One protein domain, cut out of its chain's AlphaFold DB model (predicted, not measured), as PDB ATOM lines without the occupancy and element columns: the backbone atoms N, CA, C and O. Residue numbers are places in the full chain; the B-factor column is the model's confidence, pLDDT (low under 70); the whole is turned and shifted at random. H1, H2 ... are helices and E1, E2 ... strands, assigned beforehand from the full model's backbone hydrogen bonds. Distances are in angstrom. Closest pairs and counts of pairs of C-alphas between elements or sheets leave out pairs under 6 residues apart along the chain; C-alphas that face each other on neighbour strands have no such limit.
ATOM      1  N   LEU A  57     -25.561  -3.206 -34.120       61.44
ATOM      2  CA  LEU A  57     -24.816  -4.312 -34.692       61.44
ATOM      3  C   LEU A  57     -25.832  -5.192 -35.410       61.44
ATOM      4  O   LEU A  57     -26.925  -5.423 -34.897       61.44
ATOM      5  N   ARG A  58     -25.492  -5.648 -36.618       64.25
ATOM      6  CA  ARG A  58     -26.391  -6.538 -37.351       64.25
ATOM      7  C   ARG A  58     -26.564  -7.819 -36.521       64.25
ATOM      8  O   ARG A  58     -25.534  -8.421 -36.186       64.25
ATOM      9  N   PRO A  59     -27.802  -8.221 -36.180       64.25
ATOM     10  CA  PRO A  59     -28.038  -9.495 -35.509       64.25
ATOM     11  C   PRO A  59     -27.439 -10.623 -36.361       64.25
ATOM     12  O   PRO A  59     -27.497 -10.573 -37.591       64.25
ATOM     13  N   GLY A  60     -26.769 -11.578 -35.715       66.94
ATOM     14  CA  GLY A  60     -25.995 -12.640 -36.369       66.94
ATOM     15  C   GLY A  60     -24.510 -12.328 -36.595       66.94
ATOM     16  O   GLY A  60     -23.783 -13.159 -37.135       66.94
ATOM     17  N   SER A  61     -24.022 -11.155 -36.179       76.38
ATOM     18  CA  SER A  61     -22.580 -10.873 -36.181       76.38
ATOM     19  C   SER A  61     -21.888 -11.608 -35.031       76.38
ATOM     20  O   SER A  61     -22.409 -11.641 -33.921       76.38
ATOM     21  N   ARG A  62     -20.685 -12.140 -35.260       83.62
ATOM     22  CA  ARG A  62     -19.864 -12.784 -34.225       83.62
ATOM     23  C   ARG A  62     -18.639 -11.928 -33.915       83.62
ATOM     24  O   ARG A  62     -17.856 -11.623 -34.814       83.62
ATOM     25  N   LEU A  63     -18.463 -11.533 -32.656       84.44
ATOM     26  CA  LEU A  63     -17.271 -10.842 -32.173       84.44
ATOM     27  C   LEU A  63     -16.314 -11.870 -31.580       84.44
ATOM     28  O   LEU A  63     -16.678 -12.633 -30.689       84.44
ATOM     29  N   VAL A  64     -15.077 -11.873 -32.062       86.19
ATOM     30  CA  VAL A  64     -14.030 -12.769 -31.572       86.19
ATOM     31  C   VAL A  64     -12.959 -11.937 -30.897       86.19
ATOM     32  O   VAL A  64     -12.472 -10.952 -31.459       86.19
ATOM     33  N   ARG A  65     -12.577 -12.328 -29.683       85.69
ATOM     34  CA  ARG A  65     -11.547 -11.640 -28.915       85.69
ATOM     35  C   ARG A  65     -10.637 -12.628 -28.209       85.69
ATOM     36  O   ARG A  65     -11.105 -13.460 -27.450       85.69
ATOM     37  N   GLN A  66      -9.330 -12.479 -28.396       85.50
ATOM     38  CA  GLN A  66      -8.354 -13.180 -27.573       85.50
ATOM     39  C   GLN A  66      -8.081 -12.385 -26.286       85.50
ATOM     40  O   GLN A  66      -7.839 -11.173 -26.334       85.50
ATOM     41  N   TRP A  67      -8.131 -13.057 -25.139       84.38
ATOM     42  CA  TRP A  67      -7.808 -12.499 -23.829       84.38
ATOM     43  C   TRP A  67      -7.238 -13.588 -22.915       84.38
ATOM     44  O   TRP A  67      -7.767 -14.690 -22.877       84.38
ATOM     45  N   GLN A  68      -6.142 -13.296 -22.204       80.94
ATOM     46  CA  GLN A  68      -5.462 -14.256 -21.311       80.94
ATOM     47  C   GLN A  68      -5.186 -15.624 -21.972       80.94
ATOM     48  O   GLN A  68      -5.365 -16.681 -21.370       80.94
ATOM     49  N   GLY A  69      -4.814 -15.612 -23.258       87.25
ATOM     50  CA  GLY A  69      -4.565 -16.829 -24.039       87.25
ATOM     51  C   GLY A  69      -5.818 -17.627 -24.428       87.25
ATOM     52  O   GLY A  69      -5.691 -18.672 -25.057       87.25
ATOM     53  N   ARG A  70      -7.025 -17.146 -24.101       84.19
ATOM     54  CA  ARG A  70      -8.303 -17.767 -24.467       84.19
ATOM     55  C   ARG A  70      -9.016 -16.963 -25.544       84.19
ATOM     56  O   ARG A  70      -8.984 -15.733 -25.552       84.19
ATOM     57  N   THR A  71      -9.665 -17.667 -26.465       87.75
ATOM     58  CA  THR A  71     -10.496 -17.053 -27.501       87.75
ATOM     59  C   THR A  71     -11.935 -16.996 -27.015       87.75
ATOM     60  O   THR A  71     -12.574 -18.022 -26.813       87.75
ATOM     61  N   HIS A  72     -12.442 -15.783 -26.851       86.56
ATOM     62  CA  HIS A  72     -13.804 -15.486 -26.451       86.56
ATOM     63  C   HIS A  72     -14.631 -15.153 -27.687       86.56
ATOM     64  O   HIS A  72     -14.291 -14.242 -28.447       86.56
ATOM     65  N   ILE A  73     -15.708 -15.908 -27.885       88.69
ATOM     66  CA  ILE A  73     -16.619 -15.767 -29.017       88.69
ATOM     67  C   ILE A  73     -17.949 -15.243 -28.486       88.69
ATOM     68  O   ILE A  73     -18.550 -15.861 -27.613       88.69
ATOM     69  N   VAL A  74     -18.384 -14.103 -29.009       87.19
ATOM     70  CA  VAL A  74     -19.634 -13.440 -28.638       87.19
ATOM     71  C   VAL A  74     -20.527 -13.368 -29.861       87.19
ATOM     72  O   VAL A  74     -20.128 -12.816 -30.884       87.19
ATOM     73  N   ASP A  75     -21.744 -13.874 -29.749       85.56
ATOM     74  CA  ASP A  75     -22.749 -13.812 -30.803       85.56
ATOM     75  C   ASP A  75     -23.700 -12.637 -30.556       85.56
ATOM     76  O   ASP A  75     -24.242 -12.474 -29.466       85.56
ATOM     77  N   VAL A  76     -23.907 -11.780 -31.556       82.88
ATOM     78  CA  VAL A  76     -24.902 -10.702 -31.488       82.88
ATOM     79  C   VAL A  76     -26.271 -11.296 -31.780       82.88
ATOM     80  O   VAL A  76     -26.527 -11.743 -32.899       82.88
ATOM     81  N   VAL A  77     -27.157 -11.266 -30.789       81.62
ATOM     82  CA  VAL A  77     -28.557 -11.682 -30.927       81.62
ATOM     83  C   VAL A  77     -29.457 -10.453 -31.043       81.62
ATOM     84  O   VAL A  77     -29.031  -9.327 -30.781       81.62
ATOM     85  N   GLU A  78     -30.705 -10.645 -31.457       72.12
ATOM     86  CA  GLU A  78     -31.676  -9.556 -31.530       72.12
ATOM     87  C   GLU A  78     -31.920  -8.977 -30.124       72.12
ATOM     88  O   GLU A  78     -32.447  -9.645 -29.240       72.12
ATOM     89  N   GLY A  79     -31.443  -7.750 -29.890       71.75
ATOM     90  CA  GLY A  79     -31.582  -7.056 -28.605       71.75
ATOM     91  C   GLY A  79     -30.487  -7.318 -27.562       71.75
ATOM     92  O   GLY A  79     -30.588  -6.797 -26.452       71.75
ATOM     93  N   GLY A  80     -29.422  -8.064 -27.882       81.06
ATOM     94  CA  GLY A  80     -28.365  -8.348 -26.908       81.06
ATOM     95  C   GLY A  80     -27.172  -9.120 -27.462       81.06
ATOM     96  O   GLY A  80     -26.817  -9.018 -28.636       81.06
ATOM     97  N   PHE A  81     -26.525  -9.891 -26.593       84.81
ATOM     98  CA  PHE A  81     -25.301 -10.625 -26.898       84.81
ATOM     99  C   PHE A  81     -25.294 -11.977 -26.188       84.81
ATOM    100  O   PHE A  81     -25.550 -12.028 -24.994       84.81
ATOM    101  N   SER A  82     -24.974 -13.062 -26.885       84.50
ATOM    102  CA  SER A  82     -24.777 -14.386 -26.297       84.50
ATOM    103  C   SER A  82     -23.285 -14.683 -26.151       84.50
ATOM    104  O   SER A  82     -22.510 -14.501 -27.091       84.50
ATOM    105  N   TYR A  83     -22.870 -15.113 -24.965       86.19
ATOM    106  CA  TYR A  83     -21.497 -15.478 -24.642       86.19
ATOM    107  C   TYR A  83     -21.505 -16.681 -23.697       86.19
ATOM    108  O   TYR A  83     -22.165 -16.645 -22.663       86.19
ATOM    109  N   ASP A  84     -20.790 -17.749 -24.068       83.69
ATOM    110  CA  ASP A  84     -20.673 -18.990 -23.280       83.69
ATOM    111  C   ASP A  84     -22.032 -19.592 -22.854       83.69
ATOM    112  O   ASP A  84     -22.231 -20.053 -21.733       83.69
ATOM    113  N   GLY A  85     -23.026 -19.513 -23.748       84.00
ATOM    114  CA  GLY A  85     -24.391 -19.990 -23.493       84.00
ATOM    115  C   GLY A  85     -25.254 -19.067 -22.625       84.00
ATOM    116  O   GLY A  85     -26.390 -19.424 -22.312       84.00
ATOM    117  N   ARG A  86     -24.760 -17.882 -22.248       83.00
ATOM    118  CA  ARG A  86     -25.497 -16.871 -21.473       83.00
ATOM    119  C   ARG A  86     -25.807 -15.639 -22.316       83.00
ATOM    120  O   ARG A  86     -24.957 -15.159 -23.061       83.00
ATOM    121  N   THR A  87     -27.003 -15.083 -22.142       84.25
ATOM    122  CA  THR A  87     -27.427 -13.853 -22.826       84.25
ATOM    123  C   THR A  87     -27.185 -12.629 -21.945       84.25
ATOM    124  O   THR A  87     -27.567 -12.594 -20.778       84.25
ATOM    125  N   TYR A  88     -26.585 -11.596 -22.526       83.44
ATOM    126  CA  TYR A  88     -26.213 -10.337 -21.901       83.44
ATOM    127  C   TYR A  88     -26.831  -9.157 -22.659       83.44
ATOM    128  O   TYR A  88     -26.884  -9.137 -23.887       83.44
ATOM    129  N   SER A  89     -27.238  -8.122 -21.921       81.88
ATOM    130  CA  SER A  89     -27.805  -6.885 -22.481       81.88
ATOM    131  C   SER A  89     -26.750  -5.929 -23.050       81.88
ATOM    132  O   SER A  89     -27.083  -5.001 -23.784       81.88
ATOM    133  N   SER A  90     -25.464  -6.120 -22.723       82.31
ATOM    134  CA  SER A  90     -24.385  -5.253 -23.205       82.31
ATOM    135  C   SER A  90     -23.035  -5.962 -23.314       82.31
ATOM    136  O   SER A  90     -22.684  -6.821 -22.505       82.31
ATOM    137  N   LEU A  91     -22.215  -5.517 -24.269       81.50
ATOM    138  CA  LEU A  91     -20.819  -5.955 -24.413       81.50
ATOM    139  C   LEU A  91     -19.954  -5.597 -23.208       81.50
ATOM    140  O   LEU A  91     -18.948  -6.251 -22.961       81.50
ATOM    141  N   THR A  92     -20.315  -4.551 -22.466       78.50
ATOM    142  CA  THR A  92     -19.622  -4.182 -21.229       78.50
ATOM    143  C   THR A  92     -19.829  -5.245 -20.153       78.50
ATOM    144  O   THR A  92     -18.882  -5.551 -19.438       78.50
ATOM    145  N   ALA A  93     -21.021  -5.850 -20.068       80.94
ATOM    146  CA  ALA A  93     -21.272  -6.962 -19.152       80.94
ATOM    147  C   ALA A  93     -20.430  -8.193 -19.520       80.94
ATOM    148  O   ALA A  93     -19.813  -8.791 -18.647       80.94
ATOM    149  N   ILE A  94     -20.303  -8.497 -20.814       84.19
ATOM    150  CA  ILE A  94     -19.439  -9.588 -21.289       84.19
ATOM    151  C   ILE A  94     -17.959  -9.272 -21.048       84.19
ATOM    152  O   ILE A  94     -17.204 -10.123 -20.591       84.19
ATOM    153  N   ALA A  95     -17.519  -8.042 -21.320       83.12
ATOM    154  CA  ALA A  95     -16.147  -7.629 -21.039       83.12
ATOM    155  C   ALA A  95     -15.832  -7.727 -19.538       83.12
ATOM    156  O   ALA A  95     -14.733  -8.138 -19.177       83.12
ATOM    157  N   PHE A  96     -16.793  -7.401 -18.670       82.06
ATOM    158  CA  PHE A  96     -16.661  -7.576 -17.226       82.06
ATOM    159  C   PHE A  96     -16.598  -9.056 -16.827       82.06
ATOM    160  O   PHE A  96     -15.723  -9.417 -16.053       82.06
ATOM    161  N   GLU A  97     -17.441  -9.917 -17.401       82.50
ATOM    162  CA  GLU A  97     -17.382 -11.373 -17.187       82.50
ATOM    163  C   GLU A  97     -16.011 -11.953 -17.584       82.50
ATOM    164  O   GLU A  97     -15.437 -12.762 -16.864       82.50
ATOM    165  N   ILE A  98     -15.454 -11.508 -18.715       82.19
ATOM    166  CA  ILE A  98     -14.174 -12.007 -19.241       82.19
ATOM    167  C   ILE A  98     -12.973 -11.464 -18.453       82.19
ATOM    168  O   ILE A  98     -12.000 -12.182 -18.221       82.19
ATOM    169  N   THR A  99     -12.991 -10.175 -18.105       80.94
ATOM    170  CA  THR A  99     -11.814  -9.478 -17.553       80.94
ATOM    171  C   THR A  99     -11.863  -9.283 -16.038       80.94
ATOM    172  O   THR A  99     -10.832  -8.966 -15.451       80.94
ATOM    173  N   GLY A 100     -13.031  -9.420 -15.402       80.62
ATOM    174  CA  GLY A 100     -13.266  -9.083 -13.992       80.62
ATOM    175  C   GLY A 100     -13.190  -7.582 -13.677       80.62
ATOM    176  O   GLY A 100     -13.358  -7.177 -12.529       80.62
ATOM    177  N   ALA A 101     -12.938  -6.739 -14.681       75.75
ATOM    178  CA  ALA A 101     -12.746  -5.303 -14.538       75.75
ATOM    179  C   ALA A 101     -13.690  -4.532 -15.470       75.75
ATOM    180  O   ALA A 101     -14.122  -5.012 -16.519       75.75
ATOM    181  N   ARG A 102     -14.026  -3.291 -15.101       69.56
ATOM    182  CA  ARG A 102     -14.889  -2.424 -15.918       69.56
ATOM    183  C   ARG A 102     -14.106  -1.822 -17.083       69.56
ATOM    184  O   ARG A 102     -13.595  -0.710 -16.996       69.56
ATOM    185  N   TRP A 103     -14.037  -2.557 -18.184       74.44
ATOM    186  CA  TRP A 103     -13.517  -2.067 -19.461       74.44
ATOM    187  C   TRP A 103     -14.657  -1.496 -20.309       74.44
ATOM    188  O   TRP A 103     -15.797  -1.952 -20.222       74.44
ATOM    189  N   SER A 104     -14.371  -0.516 -21.171       72.12
ATOM    190  CA  SER A 104     -15.351  -0.092 -22.174       72.12
ATOM    191  C   SER A 104     -15.562  -1.224 -23.187       72.12
ATOM    192  O   SER A 104     -14.700  -1.493 -24.023       72.12
ATOM    193  N   GLY A 105     -16.718  -1.895 -23.114       64.56
ATOM    194  CA  GLY A 105     -17.062  -3.050 -23.958       64.56
ATOM    195  C   GLY A 105     -16.799  -2.833 -25.457       64.56
ATOM    196  O   GLY A 105     -16.104  -3.645 -26.067       64.56
ATOM    197  N   PRO A 106     -17.221  -1.705 -26.062       71.62
ATOM    198  CA  PRO A 106     -16.940  -1.423 -27.473       71.62
ATOM    199  C   PRO A 106     -15.445  -1.326 -27.809       71.62
ATOM    200  O   PRO A 106     -15.024  -1.734 -28.891       71.62
ATOM    201  N   ARG A 107     -14.616  -0.831 -26.881       71.62
ATOM    202  CA  ARG A 107     -13.159  -0.744 -27.058       71.62
ATOM    203  C   ARG A 107     -12.512  -2.123 -26.975       71.62
ATOM    204  O   ARG A 107     -11.623  -2.412 -27.772       71.62
ATOM    205  N   PHE A 108     -12.974  -2.973 -26.058       70.81
ATOM    206  CA  PHE A 108     -12.468  -4.337 -25.881       70.81
ATOM    207  C   PHE A 108     -12.681  -5.199 -27.133       70.81
ATOM    208  O   PHE A 108     -11.759  -5.874 -27.592       70.81
ATOM    209  N   PHE A 109     -13.862  -5.095 -27.744       75.75
ATOM    210  CA  PHE A 109     -14.198  -5.814 -28.974       75.75
ATOM    211  C   PHE A 109     -13.815  -5.069 -30.264       75.75
ATOM    212  O   PHE A 109     -14.104  -5.539 -31.360       75.75
ATOM    213  N   GLY A 110     -13.142  -3.918 -30.164       70.69
ATOM    214  CA  GLY A 110     -12.632  -3.191 -31.329       70.69
ATOM    215  C   GLY A 110     -13.702  -2.535 -32.210       70.69
ATOM    216  O   GLY A 110     -13.412  -2.218 -33.361       70.69
ATOM    217  N   LEU A 111     -14.902  -2.284 -31.681       71.50
ATOM    218  CA  LEU A 111     -16.028  -1.682 -32.408       71.50
ATOM    219  C   LEU A 111     -15.855  -0.184 -32.706       71.50
ATOM    220  O   LEU A 111     -16.604   0.372 -33.505       71.50
ATOM    221  N   ASN A 112     -14.860   0.464 -32.096       63.19
ATOM    222  CA  ASN A 112     -14.569   1.892 -32.264       63.19
ATOM    223  C   ASN A 112     -13.453   2.180 -33.280       63.19
ATOM    224  O   ASN A 112     -12.932   3.294 -33.297       63.19
ATOM    225  N   ARG A 113     -13.038   1.213 -34.108       57.50
ATOM    226  CA  ARG A 113     -12.060   1.514 -35.162       57.50
ATOM    227  C   ARG A 113     -12.780   2.204 -36.327       57.50
ATOM    228  O   ARG A 113     -13.621   1.552 -36.953       57.50
TER     229      ARG A 113
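This is residues 57 to 113 of the 149 residues of an uncharacterized protein of Rhizobiales bacterium NRL2 (UniProt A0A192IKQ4). What shape is this? A twisted, curled sheet of four strands, E1 to E4 in order, has helix H1 over one face, and short H2 packs on H1. What makes it up? The 57 printed residues hold an antiparallel meander, each strand neighbour to the one before, then H1 and H2. The class is mixed and the whole compact, radius of gyration of the C-alphas 10.4 A, spans 27 by 27 by 18 A.

Where are the strands? E1, residues 62 to 67, begins at C-alpha (-19.864, -12.784, -34.225) and spans 15.9 A; E2, 70 to 77, spans 22.1 A; E3 is 80 to 83, E4 86 to 88. Where are the helices? H1, 91 to 99, spans 11.9 A; H2, 105 to 108, ends at C-alpha (-12.468, -4.337, -25.881).

How do strands pair? Hairpins E1 and E2, E2 and E3, E3 and E4 have N 63 and O 74 at 2.7 A, N 75 and O 82 at 2.8 A, N 81 and O 88 at 2.8 A, within hydrogen-bond range. Where are the helices? H1, with every O i to N i+4 pair within range, is on the sheet at height 7.7 A. H2, too short for such pairs, touches H1; their closest C-alphas, Thr 92 and Gly 105, are 3.9 A apart.

How large is it? The farthest C-alphas, Gly 69 and Gly 79, are 29.1 A apart; the printed part has no cut, and no link is long. Where is confidence low? The pLDDT is under 70 at residues 57 to 60, 102, 105 and 112 to 113.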